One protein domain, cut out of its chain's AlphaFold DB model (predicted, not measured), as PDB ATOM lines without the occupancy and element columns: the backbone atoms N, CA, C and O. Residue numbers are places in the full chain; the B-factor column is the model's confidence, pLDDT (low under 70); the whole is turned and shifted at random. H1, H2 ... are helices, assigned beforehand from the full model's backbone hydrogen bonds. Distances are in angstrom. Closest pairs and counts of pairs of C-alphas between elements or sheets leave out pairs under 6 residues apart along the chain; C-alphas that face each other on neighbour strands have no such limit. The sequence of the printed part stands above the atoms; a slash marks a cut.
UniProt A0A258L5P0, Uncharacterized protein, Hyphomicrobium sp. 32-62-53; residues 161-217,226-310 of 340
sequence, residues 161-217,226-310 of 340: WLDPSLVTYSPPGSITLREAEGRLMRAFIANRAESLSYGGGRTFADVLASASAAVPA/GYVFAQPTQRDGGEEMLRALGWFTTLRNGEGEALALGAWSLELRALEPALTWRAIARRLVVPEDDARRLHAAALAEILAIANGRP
ATOM      1  N   TRP A 161     -44.361  21.753  36.658       87.75
ATOM      2  CA  TRP A 161     -42.961  22.145  36.837       87.75
ATOM      3  C   TRP A 161     -42.202  22.382  35.519       87.75
ATOM      4  O   TRP A 161     -41.061  22.856  35.545       87.75
ATOM      5  N   LEU A 162     -42.817  22.069  34.369       85.00
ATOM      6  CA  LEU A 162     -42.321  22.474  33.050       85.00
ATOM      7  C   LEU A 162     -42.476  23.978  32.837       85.00
ATOM      8  O   LEU A 162     -41.658  24.582  32.147       85.00
ATOM      9  N   ASP A 163     -43.509  24.571  33.436       85.25
ATOM     10  CA  ASP A 163     -43.767  26.000  33.358       85.25
ATOM     11  C   ASP A 163     -42.821  26.747  34.316       85.25
ATOM     12  O   ASP A 163     -42.962  26.628  35.541       85.25
ATOM     13  N   PRO A 164     -41.859  27.530  33.793       83.50
ATOM     14  CA  PRO A 164     -40.889  28.241  34.618       83.50
ATOM     15  C   PRO A 164     -41.542  29.270  35.553       83.50
ATOM     16  O   PRO A 164     -40.981  29.576  36.603       83.50
ATOM     17  N   SER A 165     -42.728  29.788  35.211       84.12
ATOM     18  CA  SER A 165     -43.434  30.789  36.020       84.12
ATOM     19  C   SER A 165     -44.053  30.209  37.297       84.12
ATOM     20  O   SER A 165     -44.318  30.945  38.248       84.12
ATOM     21  N   LEU A 166     -44.255  28.888  37.343       86.50
ATOM     22  CA  LEU A 166     -44.867  28.191  38.474       86.50
ATOM     23  C   LEU A 166     -43.843  27.659  39.483       86.50
ATOM     24  O   LEU A 166     -44.236  27.124  40.523       86.50
ATOM     25  N   VAL A 167     -42.548  27.772  39.183       88.62
ATOM     26  CA  VAL A 167     -41.468  27.211  40.000       88.62
ATOM     27  C   VAL A 167     -40.843  28.308  40.850       88.62
ATOM     28  O   VAL A 167     -40.234  29.252  40.350       88.62
ATOM     29  N   THR A 168     -40.982  28.170  42.167       91.19
ATOM     30  CA  THR A 168     -40.454  29.121  43.146       91.19
ATOM     31  C   THR A 168     -39.291  28.535  43.942       91.19
ATOM     32  O   THR A 168     -39.133  27.318  44.087       91.19
ATOM     33  N   TYR A 169     -38.448  29.436  44.453       91.56
ATOM     34  CA  TYR A 169     -37.227  29.092  45.171       91.56
ATOM     35  C   TYR A 169     -37.182  29.762  46.549       91.56
ATOM     36  O   TYR A 169     -36.706  30.892  46.671       91.56
ATOM     37  N   SER A 170     -37.675  29.066  47.574       94.19
ATOM     38  CA  SER A 170     -37.501  29.384  48.995       94.19
ATOM     39  C   SER A 170     -36.200  28.798  49.593       94.19
ATOM     40  O   SER A 170     -35.679  27.795  49.087       94.19
ATOM     41  N   PRO A 171     -35.652  29.392  50.669       93.06
ATOM     42  CA  PRO A 171     -34.472  28.866  51.361       93.06
ATOM     43  C   PRO A 171     -34.779  27.593  52.180       93.06
ATOM     44  O   PRO A 171     -35.944  27.364  52.534       93.06
ATOM     45  N   PRO A 172     -33.756  26.782  52.538       94.19
ATOM     46  CA  PRO A 172     -33.916  25.633  53.432       94.19
ATOM     47  C   PRO A 172     -34.650  25.999  54.728       94.19
ATOM     48  O   PRO A 172     -34.418  27.050  55.318       94.19
ATOM     49  N   GLY A 173     -35.562  25.131  55.159       93.38
ATOM     50  CA  GLY A 173     -36.461  25.351  56.295       93.38
ATOM     51  C   GLY A 173     -37.843  25.878  55.888       93.38
ATOM     52  O   GLY A 173     -38.813  25.612  56.602       93.38
ATOM     53  N   SER A 174     -37.937  26.548  54.730       97.00
ATOM     54  CA  SER A 174     -39.172  27.124  54.167       97.00
ATOM     55  C   SER A 174     -39.585  26.512  52.822       97.00
ATOM     56  O   SER A 174     -40.545  26.969  52.206       97.00
ATOM     57  N   ILE A 175     -38.871  25.488  52.344       96.19
ATOM     58  CA  ILE A 175     -39.191  24.811  51.084       96.19
ATOM     59  C   ILE A 175     -40.512  24.068  51.262       96.19
ATOM     60  O   ILE A 175     -40.699  23.359  52.254       96.19
ATOM     61  N   THR A 176     -41.426  24.223  50.305       96.62
ATOM     62  CA  THR A 176     -42.710  23.504  50.279       96.62
ATOM     63  C   THR A 176     -42.600  22.206  49.482       96.62
ATOM     64  O   THR A 176     -41.677  22.035  48.687       96.62
ATOM     65  N   LEU A 177     -43.564  21.291  49.648       95.69
ATOM     66  CA  LEU A 177     -43.599  20.037  48.879       95.69
ATOM     67  C   LEU A 177     -43.590  20.299  47.368       95.69
ATOM     68  O   LEU A 177     -42.844  19.664  46.629       95.69
ATOM     69  N   ARG A 178     -44.389  21.281  46.934       94.25
ATOM     70  CA  ARG A 178     -44.483  21.692  45.535       94.25
ATOM     71  C   ARG A 178     -43.142  22.214  45.025       94.25
ATOM     72  O   ARG A 178     -42.682  21.776  43.982       94.25
ATOM     73  N   GLU A 179     -42.479  23.102  45.767       94.56
ATOM     74  CA  GLU A 179     -41.153  23.594  45.371       94.56
ATOM     75  C   GLU A 179     -40.111  22.477  45.290       94.56
ATOM     76  O   GLU A 179     -39.335  22.439  44.338       94.56
ATOM     77  N   ALA A 180     -40.101  21.566  46.266       96.12
ATOM     78  CA  ALA A 180     -39.181  20.436  46.283       96.12
ATOM     79  C   ALA A 180     -39.370  19.538  45.050       96.12
ATOM     80  O   ALA A 180     -38.387  19.203  44.390       96.12
ATOM     81  N   GLU A 181     -40.622  19.210  44.703       95.44
ATOM     82  CA  GLU A 181     -40.951  18.476  43.477       95.44
ATOM     83  C   GLU A 181     -40.456  19.238  42.242       95.44
ATOM     84  O   GLU A 181     -39.688  18.692  41.455       95.44
ATOM     85  N   GLY A 182     -40.836  20.510  42.085       93.44
ATOM     86  CA  GLY A 182     -40.500  21.281  40.890       93.44
ATOM     87  C   GLY A 182     -38.997  21.417  40.661       93.44
ATOM     88  O   GLY A 182     -38.518  21.160  39.557       93.44
ATOM     89  N   ARG A 183     -38.232  21.747  41.707       93.88
ATOM     90  CA  ARG A 183     -36.769  21.851  41.607       93.88
ATOM     91  C   ARG A 183     -36.121  20.512  41.280       93.88
ATOM     92  O   ARG A 183     -35.223  20.465  40.444       93.88
ATOM     93  N   LEU A 184     -36.589  19.426  41.897       95.38
ATOM     94  CA  LEU A 184     -36.044  18.095  41.651       95.38
ATOM     95  C   LEU A 184     -36.328  17.611  40.222       95.38
ATOM     96  O   LEU A 184     -35.421  17.122  39.551       95.38
ATOM     97  N   MET A 185     -37.557  17.783  39.731       93.62
ATOM     98  CA  MET A 185     -37.933  17.370  38.373       93.62
ATOM     99  C   MET A 185     -37.119  18.129  37.321       93.62
ATOM    100  O   MET A 185     -36.584  17.519  36.394       93.62
ATOM    101  N   ARG A 186     -36.925  19.440  37.510       90.06
ATOM    102  CA  ARG A 186     -36.067  20.257  36.637       90.06
ATOM    103  C   ARG A 186     -34.597  19.851  36.706       90.06
ATOM    104  O   ARG A 186     -33.942  19.788  35.666       90.06
ATOM    105  N   ALA A 187     -34.094  19.508  37.889       90.75
ATOM    106  CA  ALA A 187     -32.734  18.999  38.044       90.75
ATOM    107  C   ALA A 187     -32.531  17.660  37.309       90.75
ATOM    108  O   ALA A 187     -31.510  17.475  36.653       90.75
ATOM    109  N   PHE A 188     -33.514  16.751  37.324       90.25
ATOM    110  CA  PHE A 188     -33.455  15.516  36.529       90.25
ATOM    111  C   PHE A 188     -33.466  15.756  35.025       90.25
ATOM    112  O   PHE A 188     -32.856  14.999  34.269       90.25
ATOM    113  N   ILE A 189     -34.189  16.777  34.571       84.56
ATOM    114  CA  ILE A 189     -34.214  17.163  33.162       84.56
ATOM    115  C   ILE A 189     -32.843  17.680  32.739       84.56
ATOM    116  O   ILE A 189     -32.293  17.172  31.765       84.56
ATOM    117  N   ALA A 190     -32.236  18.590  33.504       80.94
ATOM    118  CA  ALA A 190     -30.899  19.068  33.166       80.94
ATOM    119  C   ALA A 190     -29.808  18.016  33.299       80.94
ATOM    120  O   ALA A 190     -28.964  17.946  32.419       80.94
ATOM    121  N   ASN A 191     -29.831  17.161  34.323       82.00
ATOM    122  CA  ASN A 191     -28.845  16.086  34.456       82.00
ATOM    123  C   ASN A 191     -28.859  15.149  33.231       82.00
ATOM    124  O   ASN A 191     -27.821  14.694  32.757       82.00
ATOM    125  N   ARG A 192     -30.047  14.894  32.663       76.62
ATOM    126  CA  ARG A 192     -30.175  14.160  31.394       76.62
ATOM    127  C   ARG A 192     -29.705  14.994  30.204       76.62
ATOM    128  O   ARG A 192     -29.005  14.470  29.345       76.62
ATOM    129  N   ALA A 193     -30.049  16.274  30.156       69.25
ATOM    130  CA  ALA A 193     -29.625  17.182  29.095       69.25
ATOM    131  C   ALA A 193     -28.098  17.366  29.038       69.25
ATOM    132  O   ALA A 193     -27.531  17.421  27.951       69.25
ATOM    133  N   GLU A 194     -27.425  17.404  30.189       64.25
ATOM    134  CA  GLU A 194     -25.966  17.448  30.314       64.25
ATOM    135  C   GLU A 194     -25.336  16.180  29.731       64.25
ATOM    136  O   GLU A 194     -24.393  16.263  28.952       64.25
ATOM    137  N   SER A 195     -25.927  15.006  29.996       59.28
ATOM    138  CA  SER A 195     -25.468  13.744  29.397       59.28
ATOM    139  C   SER A 195     -25.608  13.690  27.865       59.28
ATOM    140  O   SER A 195     -24.903  12.923  27.211       59.28
ATOM    141  N   LEU A 196     -26.494  14.513  27.291       51.31
ATOM    142  CA  LEU A 196     -26.732  14.624  25.847       51.31
ATOM    143  C   LEU A 196     -25.919  15.759  25.200       51.31
ATOM    144  O   LEU A 196     -25.584  15.690  24.016       51.31
ATOM    145  N   SER A 197     -25.586  16.800  25.963       50.44
ATOM    146  CA  SER A 197     -24.888  17.989  25.480       50.44
ATOM    147  C   SER A 197     -23.375  17.789  25.566       50.44
ATOM    148  O   SER A 197     -22.755  18.048  26.590       50.44
ATOM    149  N   TYR A 198     -22.746  17.406  24.454       46.72
ATOM    150  CA  TYR A 198     -21.282  17.276  24.318       46.72
ATOM    151  C   TYR A 198     -20.497  18.608  24.435       46.72
ATOM    152  O   TYR A 198     -19.314  18.661  24.101       46.72
ATOM    153  N   GLY A 199     -21.116  19.702  24.894       47.81
ATOM    154  CA  GLY A 199     -20.559  21.051  24.804       47.81
ATOM    155  C   GLY A 199     -20.875  21.953  25.993       47.81
ATOM    156  O   GLY A 199     -21.815  22.733  25.943       47.81
ATOM    157  N   GLY A 200     -20.029  21.901  27.024       48.97
ATOM    158  CA  GLY A 200     -19.509  23.088  27.724       48.97
ATOM    159  C   GLY A 200     -20.466  24.072  28.418       48.97
ATOM    160  O   GLY A 200     -20.008  25.166  28.751       48.97
ATOM    161  N   GLY A 201     -21.740  23.741  28.651       54.16
ATOM    162  CA  GLY A 201     -22.634  24.575  29.464       54.16
ATOM    163  C   GLY A 201     -22.035  24.802  30.857       54.16
ATOM    164  O   GLY A 201     -21.716  23.840  31.551       54.16
ATOM    165  N   ARG A 202     -21.825  26.065  31.259       58.34
ATOM    166  CA  ARG A 202     -21.181  26.395  32.548       58.34
ATOM    167  C   ARG A 202     -22.172  26.422  33.709       58.34
ATOM    168  O   ARG A 202     -21.749  26.322  34.858       58.34
ATOM    169  N   THR A 203     -23.465  26.585  33.427       65.00
ATOM    170  CA  THR A 203     -24.520  26.684  34.442       65.00
ATOM    171  C   THR A 203     -25.747  25.839  34.089       65.00
ATOM    172  O   THR A 203     -25.989  25.515  32.928       65.00
ATOM    173  N   PHE A 204     -26.551  25.494  35.101       66.44
ATOM    174  CA  PHE A 204     -27.791  24.721  34.943       66.44
ATOM    175  C   PHE A 204     -28.789  25.399  33.982       66.44
ATOM    176  O   PHE A 204     -29.369  24.728  33.125       66.44
ATOM    177  N   ALA A 205     -28.907  26.729  34.030       66.19
ATOM    178  CA  ALA A 205     -29.686  27.496  33.061       66.19
ATOM    179  C   ALA A 205     -29.161  27.352  31.617       66.19
ATOM    180  O   ALA A 205     -29.969  27.206  30.702       66.19
ATOM    181  N   ASP A 206     -27.837  27.326  31.405       68.38
ATOM    182  CA  ASP A 206     -27.240  27.149  30.069       68.38
ATOM    183  C   ASP A 206     -27.531  25.762  29.492       68.38
ATOM    184  O   ASP A 206     -27.787  25.624  28.294       68.38
ATOM    185  N   VAL A 207     -27.506  24.731  30.344       68.31
ATOM    186  CA  VAL A 207     -27.813  23.347  29.956       68.31
ATOM    187  C   VAL A 207     -29.264  23.240  29.484       68.31
ATOM    188  O   VAL A 207     -29.521  22.706  28.405       68.31
ATOM    189  N   LEU A 208     -30.215  23.800  30.240       67.69
ATOM    190  CA  LEU A 208     -31.627  23.815  29.845       67.69
ATOM    191  C   LEU A 208     -31.877  24.688  28.607       67.69
ATOM    192  O   LEU A 208     -32.609  24.271  27.710       67.69
ATOM    193  N   ALA A 209     -31.245  25.864  28.517       68.69
ATOM    194  CA  ALA A 209     -31.340  26.735  27.345       68.69
ATOM    195  C   ALA A 209     -30.871  26.007  26.077       68.69
ATOM    196  O   ALA A 209     -31.604  25.959  25.090       68.69
ATOM    197  N   SER A 210     -29.691  25.382  26.132       65.75
ATOM    198  CA  SER A 210     -29.103  24.640  25.012       65.75
ATOM    199  C   SER A 210     -29.984  23.469  24.585       65.75
ATOM    200  O   SER A 210     -30.224  23.273  23.395       65.75
ATOM    201  N   ALA A 211     -30.522  22.727  25.553       65.25
ATOM    202  CA  ALA A 211     -31.394  21.594  25.280       65.25
ATOM    203  C   ALA A 211     -32.741  22.025  24.676       65.25
ATOM    204  O   ALA A 211     -33.220  21.388  23.742       65.25
ATOM    205  N   SER A 212     -33.312  23.140  25.147       65.94
ATOM    206  CA  SER A 212     -34.558  23.699  24.609       65.94
ATOM    207  C   SER A 212     -34.398  24.274  23.194       65.94
ATOM    208  O   SER A 212     -35.295  24.132  22.367       65.94
ATOM    209  N   ALA A 213     -33.244  24.875  22.881       64.31
ATOM    210  CA  ALA A 213     -32.949  25.434  21.561       64.31
ATOM    211  C   ALA A 213     -32.712  24.354  20.489       64.31
ATOM    212  O   ALA A 213     -32.868  24.624  19.299       64.31
ATOM    213  N   ALA A 214     -32.354  23.133  20.896       61.12
ATOM    214  CA  ALA A 214     -32.148  21.997  20.000       61.12
ATOM    215  C   ALA A 214     -33.458  21.312  19.552       61.12
ATOM    216  O   ALA A 214     -33.411  20.389  18.738       61.12
ATOM    217  N   VAL A 215     -34.621  21.738  20.066       57.78
ATOM    218  CA  VAL A 215     -35.931  21.147  19.746       57.78
ATOM    219  C   VAL A 215     -36.494  21.766  18.449       57.78
ATOM    220  O   VAL A 215     -36.730  22.975  18.413       57.78
ATOM    221  N   PRO A 216     -36.755  20.984  17.380       54.38
ATOM    222  CA  PRO A 216     -37.418  21.482  16.174       54.38
ATOM    223  C   PRO A 216     -38.828  22.018  16.472       54.38
ATOM    224  O   PRO A 216     -39.567  21.432  17.260       54.38
ATOM    225  N   ALA A 217     -39.225  23.107  15.804       52.25
ATOM    226  CA  ALA A 217     -40.517  23.776  16.017       52.25
ATOM    227  C   ALA A 217     -41.748  22.914  15.662       52.25
ATOM    228  O   ALA A 217     -42.848  23.170  16.154       52.25
ATOM    229  N   GLY A 226     -36.140  12.122  23.492       46.81
ATOM    230  CA  GLY A 226     -34.914  12.935  23.476       46.81
ATOM    231  C   GLY A 226     -35.063  14.456  23.534       46.81
ATOM    232  O   GLY A 226     -34.042  15.138  23.504       46.81
ATOM    233  N   TYR A 227     -36.273  15.006  23.649       54.78
ATOM    234  CA  TYR A 227     -36.453  16.458  23.757       54.78
ATOM    235  C   TYR A 227     -36.622  16.909  25.205       54.78
ATOM    236  O   TYR A 227     -37.308  16.252  25.981       54.78
ATOM    237  N   VAL A 228     -35.970  18.026  25.538       56.81
ATOM    238  CA  VAL A 228     -36.025  18.697  26.840       56.81
ATOM    239  C   VAL A 228     -36.938  19.912  26.712       56.81
ATOM    240  O   VAL A 228     -36.600  20.880  26.031       56.81
ATOM    241  N   PHE A 229     -38.102  19.861  27.353       63.69
ATOM    242  CA  PHE A 229     -39.158  20.873  27.228       63.69
ATOM    243  C   PHE A 229     -39.117  21.953  28.316       63.69
ATOM    244  O   PHE A 229     -39.837  22.949  28.224       63.69
ATOM    245  N   ALA A 230     -38.297  21.787  29.352       72.00
ATOM    246  CA  ALA A 230     -38.209  22.753  30.439       72.00
ATOM    247  C   ALA A 230     -37.442  24.015  30.008       72.00
ATOM    248  O   ALA A 230     -36.217  23.999  29.890       72.00
ATOM    249  N   GLN A 231     -38.151  25.135  29.835       77.50
ATOM    250  CA  GLN A 231     -37.505  26.437  29.640       77.50
ATOM    251  C   GLN A 231     -36.762  26.852  30.912       77.50
ATOM    252  O   GLN A 231     -37.374  26.776  31.978       77.50
ATOM    253  N   PRO A 232     -35.497  27.302  30.841       76.44
ATOM    254  CA  PRO A 232     -34.731  27.727  32.013       76.44
ATOM    255  C   PRO A 232     -35.394  28.899  32.745       76.44
ATOM    256  O   PRO A 232     -35.989  29.785  32.132       76.44
ATOM    257  N   THR A 233     -35.237  28.942  34.065       79.25
ATOM    258  CA  THR A 233     -35.588  30.095  34.904       79.25
ATOM    259  C   THR A 233     -34.330  30.870  35.296       79.25
ATOM    260  O   THR A 233     -33.245  30.302  35.390       79.25
ATOM    261  N   GLN A 234     -34.453  32.162  35.618       73.25
ATOM    262  CA  GLN A 234     -33.320  32.944  36.146       73.25
ATOM    263  C   GLN A 234     -32.755  32.380  37.464       73.25
ATOM    264  O   GLN A 234     -31.619  32.670  37.825       73.25
ATOM    265  N   ARG A 235     -33.551  31.585  38.192       76.94
ATOM    266  CA  ARG A 235     -33.158  30.944  39.453       76.94
ATOM    267  C   ARG A 235     -32.658  29.512  39.277       76.94
ATOM    268  O   ARG A 235     -32.169  28.935  40.237       76.94
ATOM    269  N   ASP A 236     -32.678  28.994  38.052       74.56
ATOM    270  CA  ASP A 236     -31.956  27.778  37.670       74.56
ATOM    271  C   ASP A 236     -30.442  28.053  37.515       74.56
ATOM    272  O   ASP A 236     -29.693  27.237  36.990       74.56
ATOM    273  N   GLY A 237     -29.953  29.226  37.922       66.56
ATOM    274  CA  GLY A 237     -28.526  29.529  37.983       66.56
ATOM    275  C   GLY A 237     -27.844  28.959  39.236       66.56
ATOM    276  O   GLY A 237     -28.475  28.711  40.261       66.56
ATOM    277  N   GLY A 238     -26.518  28.803  39.173       70.69
ATOM    278  CA  GLY A 238     -25.682  28.434  40.322       70.69
ATOM    279  C   GLY A 238     -25.735  26.948  40.703       70.69
ATOM    280  O   GLY A 238     -25.739  26.075  39.839       70.69
ATOM    281  N   GLU A 239     -25.741  26.665  42.009       80.25
ATOM    282  CA  GLU A 239     -25.659  25.310  42.583       80.25
ATOM    283  C   GLU A 239     -27.027  24.626  42.785       80.25
ATOM    284  O   GLU A 239     -27.084  23.546  43.370       80.25
ATOM    285  N   GLU A 240     -28.148  25.212  42.339       84.94
ATOM    286  CA  GLU A 240     -29.492  24.679  42.636       84.94
ATOM    287  C   GLU A 240     -29.719  23.264  42.080       84.94
ATOM    288  O   GLU A 240     -30.283  22.420  42.778       84.94
ATOM    289  N   MET A 241     -29.222  22.963  40.874       84.56
ATOM    290  CA  MET A 241     -29.269  21.602  40.324       84.56
ATOM    291  C   MET A 241     -28.517  20.617  41.221       84.56
ATOM    292  O   MET A 241     -29.065  19.586  41.604       84.56
ATOM    293  N   LEU A 242     -27.279  20.955  41.596       85.50
ATOM    294  CA  LEU A 242     -26.446  20.116  42.458       85.50
ATOM    295  C   LEU A 242     -27.086  19.929  43.836       85.50
ATOM    296  O   LEU A 242     -27.059  18.832  44.388       85.50
ATOM    297  N   ARG A 243     -27.722  20.975  44.371       91.94
ATOM    298  CA  ARG A 243     -28.447  20.936  45.641       91.94
ATOM    299  C   ARG A 243     -29.642  19.984  45.576       91.94
ATOM    300  O   ARG A 243     -29.762  19.115  46.437       91.94
ATOM    301  N   ALA A 244     -30.481  20.098  44.547       94.44
ATOM    302  CA  ALA A 244     -31.636  19.222  44.360       94.44
ATOM    303  C   ALA A 244     -31.226  17.756  44.109       94.44
ATOM    304  O   ALA A 244     -31.781  16.843  44.724       94.44
ATOM    305  N   LEU A 245     -30.199  17.519  43.283       91.94
ATOM    306  CA  LEU A 245     -29.622  16.182  43.078       91.94
ATOM    307  C   LEU A 245     -28.955  15.634  44.349       91.94
ATOM    308  O   LEU A 245     -28.978  14.425  44.587       91.94
ATOM    309  N   GLY A 246     -28.407  16.503  45.199       91.88
ATOM    310  CA  GLY A 246     -27.891  16.153  46.520       91.88
ATOM    311  C   GLY A 246     -28.988  15.654  47.466       91.88
ATOM    312  O   GLY A 246     -28.792  14.650  48.159       91.88
ATOM    313  N   TRP A 247     -30.176  16.276  47.447       96.25
ATOM    314  CA  TRP A 247     -31.341  15.765  48.184       96.25
ATOM    315  C   TRP A 247     -31.718  14.364  47.711       96.25
ATOM    316  O   TRP A 247     -31.923  13.455  48.513       96.25
ATOM    317  N   PHE A 248     -31.749  14.174  46.395       95.75
ATOM    318  CA  PHE A 248     -32.093  12.896  45.796       95.75
ATOM    319  C   PHE A 248     -31.056  11.800  46.039       95.75
ATOM    320  O   PHE A 248     -31.416  10.660  46.317       95.75
ATOM    321  N   THR A 249     -29.769  12.138  46.008       91.00
ATOM    322  CA  THR A 249     -28.686  11.205  46.343       91.00
ATOM    323  C   THR A 249     -28.796  10.764  47.799       91.00
ATOM    324  O   THR A 249     -28.647   9.583  48.105       91.00
ATOM    325  N   THR A 250     -29.144  11.690  48.696       90.88
ATOM    326  CA  THR A 250     -29.413  11.376  50.105       90.88
ATOM    327  C   THR A 250     -30.603  10.424  50.246       90.88
ATOM    328  O   THR A 250     -30.506   9.447  50.983       90.88
ATOM    329  N   LEU A 251     -31.694  10.653  49.501       93.44
ATOM    330  CA  LEU A 251     -32.841   9.739  49.462       93.44
ATOM    331  C   LEU A 251     -32.445   8.343  48.955       93.44
ATOM    332  O   LEU A 251     -32.796   7.349  49.584       93.44
ATOM    333  N   ARG A 252     -31.713   8.259  47.834       89.00
ATOM    334  CA  ARG A 252     -31.292   6.989  47.213       89.00
ATOM    335  C   ARG A 252     -30.356   6.165  48.086       89.00
ATOM    336  O   ARG A 252     -30.359   4.945  47.972       89.00
ATOM    337  N   ASN A 253     -29.564   6.827  48.922       84.81
ATOM    338  CA  ASN A 253     -28.696   6.170  49.893       84.81
ATOM    339  C   ASN A 253     -29.446   5.757  51.172       84.81
ATOM    340  O   ASN A 253     -28.839   5.181  52.072       84.81
ATOM    341  N   GLY A 254     -30.743   6.062  51.278       81.81
ATOM    342  CA  GLY A 254     -31.597   5.567  52.348       81.81
ATOM    343  C   GLY A 254     -31.804   4.055  52.255       81.81
ATOM    344  O   GLY A 254     -31.918   3.488  51.170       81.81
ATOM    345  N   GLU A 255     -31.874   3.391  53.407       77.81
ATOM    346  CA  GLU A 255     -32.107   1.949  53.477       77.81
ATOM    347  C   GLU A 255     -33.593   1.606  53.297       77.81
ATOM    348  O   GLU A 255     -34.460   2.159  53.978       77.81
ATOM    349  N   GLY A 256     -33.882   0.628  52.437       82.81
ATOM    350  CA  GLY A 256     -35.203   0.016  52.303       82.81
ATOM    351  C   GLY A 256     -35.753   0.049  50.879       82.81
ATOM    352  O   GLY A 256     -35.686   1.061  50.182       82.81
ATOM    353  N   GLU A 257     -36.360  -1.062  50.471       85.31
ATOM    354  CA  GLU A 257     -36.897  -1.260  49.121       85.31
ATOM    355  C   GLU A 257     -37.929  -0.191  48.734       85.31
ATOM    356  O   GLU A 257     -37.837   0.399  47.661       85.31
ATOM    357  N   ALA A 258     -38.852   0.153  49.638       86.62
ATOM    358  CA  ALA A 258     -39.859   1.184  49.384       86.62
ATOM    359  C   ALA A 258     -39.247   2.570  49.094       86.62
ATOM    360  O   ALA A 258     -39.763   3.310  48.257       86.62
ATOM    361  N   LEU A 259     -38.133   2.930  49.743       88.75
ATOM    362  CA  LEU A 259     -37.437   4.191  49.460       88.75
ATOM    363  C   LEU A 259     -36.725   4.144  48.110       88.75
ATOM    364  O   LEU A 259     -36.787   5.120  47.365       88.75
ATOM    365  N   ALA A 260     -36.112   3.009  47.764       88.94
ATOM    366  CA  ALA A 260     -35.491   2.814  46.459       88.94
ATOM    367  C   ALA A 260     -36.523   2.904  45.319       88.94
ATOM    368  O   ALA A 260     -36.325   3.657  44.363       88.94
ATOM    369  N   LEU A 261     -37.663   2.218  45.452       91.00
ATOM    370  CA  LEU A 261     -38.765   2.285  44.488       91.00
ATOM    371  C   LEU A 261     -39.388   3.686  44.429       91.00
ATOM    372  O   LEU A 261     -39.686   4.190  43.345       91.00
ATOM    373  N   GLY A 262     -39.537   4.348  45.578       94.00
ATOM    374  CA  GLY A 262     -39.969   5.739  45.661       94.00
ATOM    375  C   GLY A 262     -39.020   6.683  44.919       94.00
ATOM    376  O   GLY A 262     -39.472   7.495  44.112       94.00
ATOM    377  N   ALA A 263     -37.708   6.526  45.096       94.50
ATOM    378  CA  ALA A 263     -36.699   7.291  44.371       94.50
ATOM    379  C   ALA A 263     -36.772   7.055  42.853       94.50
ATOM    380  O   ALA A 263     -36.772   8.011  42.079       94.50
ATOM    381  N   TRP A 264     -36.923   5.803  42.413       93.06
ATOM    382  CA  TRP A 264     -37.111   5.483  40.993       93.06
ATOM    383  C   TRP A 264     -38.403   6.072  40.430       93.06
ATOM    384  O   TRP A 264     -38.427   6.545  39.294       93.06
ATOM    385  N   SER A 265     -39.477   6.105  41.219       95.69
ATOM    386  CA  SER A 265     -40.728   6.738  40.799       95.69
ATOM    387  C   SER A 265     -40.553   8.237  40.506       95.69
ATOM    388  O   SER A 265     -41.214   8.752  39.605       95.69
ATOM    389  N   LEU A 266     -39.660   8.937  41.225       95.38
ATOM    390  CA  LEU A 266     -39.347  10.351  40.990       95.38
ATOM    391  C   LEU A 266     -38.636  10.538  39.641       95.38
ATOM    392  O   LEU A 266     -39.070  11.359  38.835       95.38
ATOM    393  N   GLU A 267     -37.599   9.741  39.363       92.62
ATOM    394  CA  GLU A 267     -36.878   9.769  38.078       92.62
ATOM    395  C   GLU A 267     -37.813   9.442  36.903       92.62
ATOM    396  O   GLU A 267     -37.834  10.147  35.892       92.62
ATOM    397  N   LEU A 268     -38.644   8.402  37.047       90.81
ATOM    398  CA  LEU A 268     -39.612   7.992  36.026       90.81
ATOM    399  C   LEU A 268     -40.687   9.058  35.772       90.81
ATOM    400  O   LEU A 268     -41.139   9.210  34.635       90.81
ATOM    401  N   ARG A 269     -41.098   9.804  36.806       90.25
ATOM    402  CA  ARG A 269     -42.077  10.895  36.685       90.25
ATOM    403  C   ARG A 269     -41.521  12.097  35.923       90.25
ATOM    404  O   ARG A 269     -42.312  12.788  35.274       90.25
ATOM    405  N   ALA A 270     -40.207  12.314  35.989       89.62
ATOM    406  CA  ALA A 270     -39.501  13.377  35.280       89.62
ATOM    407  C   ALA A 270     -39.263  13.069  33.796       89.62
ATOM    408  O   ALA A 270     -38.833  13.958  33.065       89.62
ATOM    409  N   LEU A 271     -39.503  11.835  33.330       82.94
ATOM    410  CA  LEU A 271     -39.309  11.491  31.923       82.94
ATOM    411  C   LEU A 271     -40.150  12.374  30.993       82.94
ATOM    412  O   LEU A 271     -41.242  12.822  31.346       82.94
ATOM    413  N   GLU A 272     -39.600  12.610  29.804       73.06
ATOM    414  CA  GLU A 272     -40.214  13.390  28.734       73.06
ATOM    415  C   GLU A 272     -40.225  12.501  27.483       73.06
ATOM    416  O   GLU A 272     -39.145  12.143  27.003       73.06
ATOM    417  N   PRO A 273     -41.406  12.059  27.011       71.88
ATOM    418  CA  PRO A 273     -42.752  12.359  27.523       71.88
ATOM    419  C   PRO A 273     -43.037  11.816  28.935       71.88
ATOM    420  O   PRO A 273     -42.514  10.781  29.354       71.88
ATOM    421  N   ALA A 274     -43.943  12.495  29.645       75.62
ATOM    422  CA  ALA A 274     -44.413  12.090  30.965       75.62
ATOM    423  C   ALA A 274     -45.001  10.672  30.950       75.62
ATOM    424  O   ALA A 274     -45.981  10.397  30.250       75.62
ATOM    425  N   LEU A 275     -44.473   9.776  31.785       83.00
ATOM    426  CA  LEU A 275     -45.094   8.470  31.971       83.00
ATOM    427  C   LEU A 275     -46.407   8.586  32.753       83.00
ATOM    428  O   LEU A 275     -46.492   9.253  33.783       83.00
ATOM    429  N   THR A 276     -47.428   7.854  32.300       86.25
ATOM    430  CA  THR A 276     -48.640   7.618  33.102       86.25
ATOM    431  C   THR A 276     -48.302   6.821  34.365       86.25
ATOM    432  O   THR A 276     -47.409   5.973  34.334       86.25
ATOM    433  N   TRP A 277     -49.071   6.995  35.444       89.81
ATOM    434  CA  TRP A 277     -48.903   6.210  36.677       89.81
ATOM    435  C   TRP A 277     -48.922   4.704  36.428       89.81
ATOM    436  O   TRP A 277     -48.060   3.989  36.922       89.81
ATOM    437  N   ARG A 278     -49.807   4.227  35.549       88.50
ATOM    438  CA  ARG A 278     -49.826   2.828  35.100       88.50
ATOM    439  C   ARG A 278     -48.518   2.377  34.435       88.50
ATOM    440  O   ARG A 278     -48.136   1.216  34.539       88.50
ATOM    441  N   ALA A 279     -47.851   3.245  33.675       85.50
ATOM    442  CA  ALA A 279     -46.562   2.925  33.062       85.50
ATOM    443  C   ALA A 279     -45.427   2.915  34.096       85.50
ATOM    444  O   ALA A 279     -44.603   2.005  34.057       85.50
ATOM    445  N   ILE A 280     -45.432   3.866  35.036       90.06
ATOM    446  CA  ILE A 280     -44.496   3.901  36.170       90.06
ATOM    447  C   ILE A 280     -44.645   2.622  37.003       90.06
ATOM    448  O   ILE A 280     -43.676   1.899  37.192       90.06
ATOM    449  N   ALA A 281     -45.871   2.284  37.397       90.75
ATOM    450  CA  ALA A 281     -46.205   1.099  38.179       90.75
ATOM    451  C   ALA A 281     -45.728  -0.204  37.519       90.75
ATOM    452  O   ALA A 281     -45.091  -1.030  38.161       90.75
ATOM    453  N   ARG A 282     -45.920  -0.344  36.197       90.31
ATOM    454  CA  ARG A 282     -45.385  -1.485  35.433       90.31
ATOM    455  C   ARG A 282     -43.860  -1.570  35.455       90.31
ATOM    456  O   ARG A 282     -43.339  -2.676  35.502       90.31
ATOM    457  N   ARG A 283     -43.149  -0.438  35.401       89.75
ATOM    458  CA  ARG A 283     -41.677  -0.425  35.480       89.75
ATOM    459  C   ARG A 283     -41.165  -0.744  36.879       89.75
ATOM    460  O   ARG A 283     -40.125  -1.373  37.003       89.75
ATOM    461  N   LEU A 284     -41.902  -0.325  37.901       90.75
ATOM    462  CA  LEU A 284     -41.605  -0.622  39.301       90.75
ATOM    463  C   LEU A 284     -42.095  -2.011  39.737       90.75
ATOM    464  O   LEU A 284     -41.748  -2.451  40.821       90.75
ATOM    465  N   VAL A 285     -42.882  -2.699  38.901       93.75
ATOM    466  CA  VAL A 285     -43.506  -3.998  39.203       93.75
ATOM    467  C   VAL A 285     -44.397  -3.929  40.457       93.75
ATOM    468  O   VAL A 285     -44.425  -4.836  41.280       93.75
ATOM    469  N   VAL A 286     -45.163  -2.842  40.587       92.69
ATOM    470  CA  VAL A 286     -46.119  -2.611  41.687       92.69
ATOM    471  C   VAL A 286     -47.499  -2.208  41.146       92.69
ATOM    472  O   VAL A 286     -47.608  -1.800  39.984       92.69
ATOM    473  N   PRO A 287     -48.572  -2.301  41.949       95.62
ATOM    474  CA  PRO A 287     -49.870  -1.698  41.639       95.62
ATOM    475  C   PRO A 287     -49.801  -0.185  41.351       95.62
ATOM    476  O   PRO A 287     -48.912   0.524  41.819       95.62
ATOM    477  N   GLU A 288     -50.762   0.344  40.580       93.19
ATOM    478  CA  GLU A 288     -50.782   1.777  40.228       93.19
ATOM    479  C   GLU A 288     -50.882   2.686  41.460       93.19
ATOM    480  O   GLU A 288     -50.170   3.690  41.543       93.19
ATOM    481  N   ASP A 289     -51.737   2.324  42.414       94.88
ATOM    482  CA  ASP A 289     -51.918   3.095  43.642       94.88
ATOM    483  C   ASP A 289     -50.659   3.050  44.519       94.88
ATOM    484  O   ASP A 289     -50.279   4.073  45.090       94.88
ATOM    485  N   ASP A 290     -49.929   1.932  44.522       94.69
ATOM    486  CA  ASP A 290     -48.633   1.830  45.197       94.69
ATOM    487  C   ASP A 290     -47.578   2.732  44.586       94.69
ATOM    488  O   ASP A 290     -46.878   3.429  45.314       94.69
ATOM    489  N   ALA A 291     -47.494   2.809  43.257       94.44
ATOM    490  CA  ALA A 291     -46.573   3.738  42.610       94.44
ATOM    491  C   ALA A 291     -46.847   5.196  43.031       94.44
ATOM    492  O   ALA A 291     -45.906   5.958  43.257       94.44
ATOM    493  N   ARG A 292     -48.124   5.579  43.193       95.00
ATOM    494  CA  ARG A 292     -48.508   6.910  43.699       95.00
ATOM    495  C   ARG A 292     -48.119   7.095  45.165       95.00
ATOM    496  O   ARG A 292     -47.565   8.139  45.508       95.00
ATOM    497  N   ARG A 293     -48.384   6.099  46.021       96.00
ATOM    498  CA  ARG A 293     -48.020   6.123  47.450       96.00
ATOM    499  C   ARG A 293     -46.506   6.241  47.637       96.00
ATOM    500  O   ARG A 293     -46.054   7.122  48.366       96.00
ATOM    501  N   LEU A 294     -45.732   5.417  46.932       96.12
ATOM    502  CA  LEU A 294     -44.267   5.422  46.942       96.12
ATOM    503  C   LEU A 294     -43.707   6.772  46.487       96.12
ATOM    504  O   LEU A 294     -42.813   7.316  47.133       96.12
ATOM    505  N   HIS A 295     -44.268   7.350  45.423       95.81
ATOM    506  CA  HIS A 295     -43.866   8.669  44.943       95.81
ATOM    507  C   HIS A 295     -44.152   9.779  45.958       95.81
ATOM    508  O   HIS A 295     -43.280  10.598  46.245       95.81
ATOM    509  N   ALA A 296     -45.354   9.796  46.538       95.88
ATOM    510  CA  ALA A 296     -45.728  10.778  47.550       95.88
ATOM    511  C   ALA A 296     -44.850  10.664  48.808       95.88
ATOM    512  O   ALA A 296     -44.392  11.679  49.336       95.88
ATOM    513  N   ALA A 297     -44.564   9.439  49.256       95.31
ATOM    514  CA  ALA A 297     -43.665   9.183  50.378       95.31
ATOM    515  C   ALA A 297     -42.234   9.656  50.078       95.31
ATOM    516  O   ALA A 297     -41.618  10.327  50.906       95.31
ATOM    517  N   ALA A 298     -41.725   9.380  48.875       96.50
ATOM    518  CA  ALA A 298     -40.412   9.842  48.442       96.50
ATOM    519  C   ALA A 298     -40.327  11.376  48.383       96.50
ATOM    520  O   ALA A 298     -39.353  11.947  48.868       96.50
ATOM    521  N   LEU A 299     -41.355  12.063  47.868       97.00
ATOM    522  CA  LEU A 299     -41.413  13.530  47.889       97.00
ATOM    523  C   LEU A 299     -41.442  14.093  49.315       97.00
ATOM    524  O   LEU A 299     -40.793  15.105  49.581       97.00
ATOM    525  N   ALA A 300     -42.155  13.449  50.240       96.44
ATOM    526  CA  ALA A 300     -42.167  13.860  51.642       96.44
ATOM    527  C   ALA A 300     -40.779  13.726  52.295       96.44
ATOM    528  O   ALA A 300     -40.375  14.597  53.068       96.44
ATOM    529  N   GLU A 301     -40.019  12.685  51.949       96.56
ATOM    530  CA  GLU A 301     -38.635  12.516  52.406       96.56
ATOM    531  C   GLU A 301     -37.691  13.546  51.772       96.56
ATOM    532  O   GLU A 301     -36.903  14.167  52.483       96.56
ATOM    533  N   ILE A 302     -37.816  13.818  50.466       97.62
ATOM    534  CA  ILE A 302     -37.072  14.904  49.803       97.62
ATOM    535  C   ILE A 302     -37.360  16.241  50.479       97.62
ATOM    536  O   ILE A 302     -36.434  17.005  50.732       97.62
ATOM    537  N   LEU A 303     -38.618  16.521  50.821       97.56
ATOM    538  CA  LEU A 303     -38.996  17.740  51.527       97.56
ATOM    539  C   LEU A 303     -38.328  17.841  52.906       97.56
ATOM    540  O   LEU A 303     -37.908  18.930  53.307       97.56
ATOM    541  N   ALA A 304     -38.241  16.727  53.640       96.31
ATOM    542  CA  ALA A 304     -37.541  16.684  54.918       96.31
ATOM    543  C   ALA A 304     -36.046  16.977  54.729       96.31
ATOM    544  O   ALA A 304     -35.523  17.880  55.384       96.31
ATOM    545  N   ILE A 305     -35.395  16.305  53.772       96.69
ATOM    546  CA  ILE A 305     -33.977  16.493  53.434       96.69
ATOM    547  C   ILE A 305     -33.701  17.944  53.014       96.69
ATOM    548  O   ILE A 305     -32.800  18.584  53.554       96.69
ATOM    549  N   ALA A 306     -34.512  18.493  52.108       96.62
ATOM    550  CA  ALA A 306     -34.372  19.850  51.583       96.62
ATOM    551  C   ALA A 306     -34.480  20.923  52.677       96.62
ATOM    552  O   ALA A 306     -33.851  21.977  52.596       96.62
ATOM    553  N   ASN A 307     -35.252  20.642  53.729       96.50
ATOM    554  CA  ASN A 307     -35.415  21.520  54.881       96.50
ATOM    555  C   ASN A 307     -34.485  21.186  56.059       96.50
ATOM    556  O   ASN A 307     -34.661  21.767  57.128       96.50
ATOM    557  N   GLY A 308     -33.535  20.256  55.902       94.19
ATOM    558  CA  GLY A 308     -32.626  19.845  56.977       94.19
ATOM    559  C   GLY A 308     -33.332  19.181  58.165       94.19
ATOM    560  O   GLY A 308     -32.857  19.265  59.297       94.19
ATOM    561  N   ARG A 309     -34.494  18.560  57.938       93.50
ATOM    562  CA  ARG A 309     -35.288  17.877  58.969       93.50
ATOM    563  C   ARG A 309     -34.966  16.377  58.991       93.50
ATOM    564  O   ARG A 309     -34.624  15.820  57.949       93.50
ATOM    565  N   PRO A 310     -35.126  15.698  60.142       90.00
ATOM    566  CA  PRO A 310     -34.995  14.246  60.213       90.00
ATOM    567  C   PRO A 310     -35.956  13.542  59.246       90.00
ATOM    568  O   PRO A 310     -37.158  13.822  59.242       90.00
TER     569      PRO A 310
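This is residues 161 to 217 and 226 to 310 of the 340 residues of an uncharacterized protein of Hyphomicrobium sp. 32-62-53 (UniProt A0A258L5P0). A compact cluster of crossed helices has H1 running through the middle, with H3 packed crosswise on it and H6 meeting its first turns. H4 folds back from H3 and crosses H6; H2 packs near the end of H1, while H5 packs on H4 and the start of H6, away from H2. The printed part has 142 residues with six named helices, H1 to H6 in order, and no named strand: all helix. The radius of gyration of the C-alphas is 15.0 A, and the spans are 37 by 34 by 26 A.

H1, residues 177 to 196, begins at C-alpha (-43.599, 20.037, 48.879) and is 29.1 A long. H2 is residues 204 to 213, H3 residues 240 to 252 (18.4 A), H4 residues 257 to 269 (18.1 A) and H5 residues 277 to 284. H6, residues 288 to 306, is 26.9 A long and ends at C-alpha (-34.372, 19.850, 51.583).

H1 touches H3 about perpendicular at 79 degrees, closest at C-alphas 187 and 241, 4.9 A. H1 touches H2 with residues 189 to 194 alone, closest at C-alphas 190 and 208, 5.8 A. H3 and H4 form a helical hairpin at a shallow tilt of 33 degrees, only just short of steep, closest at C-alphas 252 and 260, 6.0 A. H4 touches residues 291 to 299 of H6 at 87 degrees, closest at C-alphas 262 and 294, 4.5 A. H1 and H5 are apart. In each helix every O i to N i+4 pair is within hydrogen-bond range.

Residues 218 to 225 are not printed; C-alphas 217 and 226 are 14.3 A apart. No link printed whole is long. The pLDDT is under 70 at residues 193 to 217, 226 to 229 and 237.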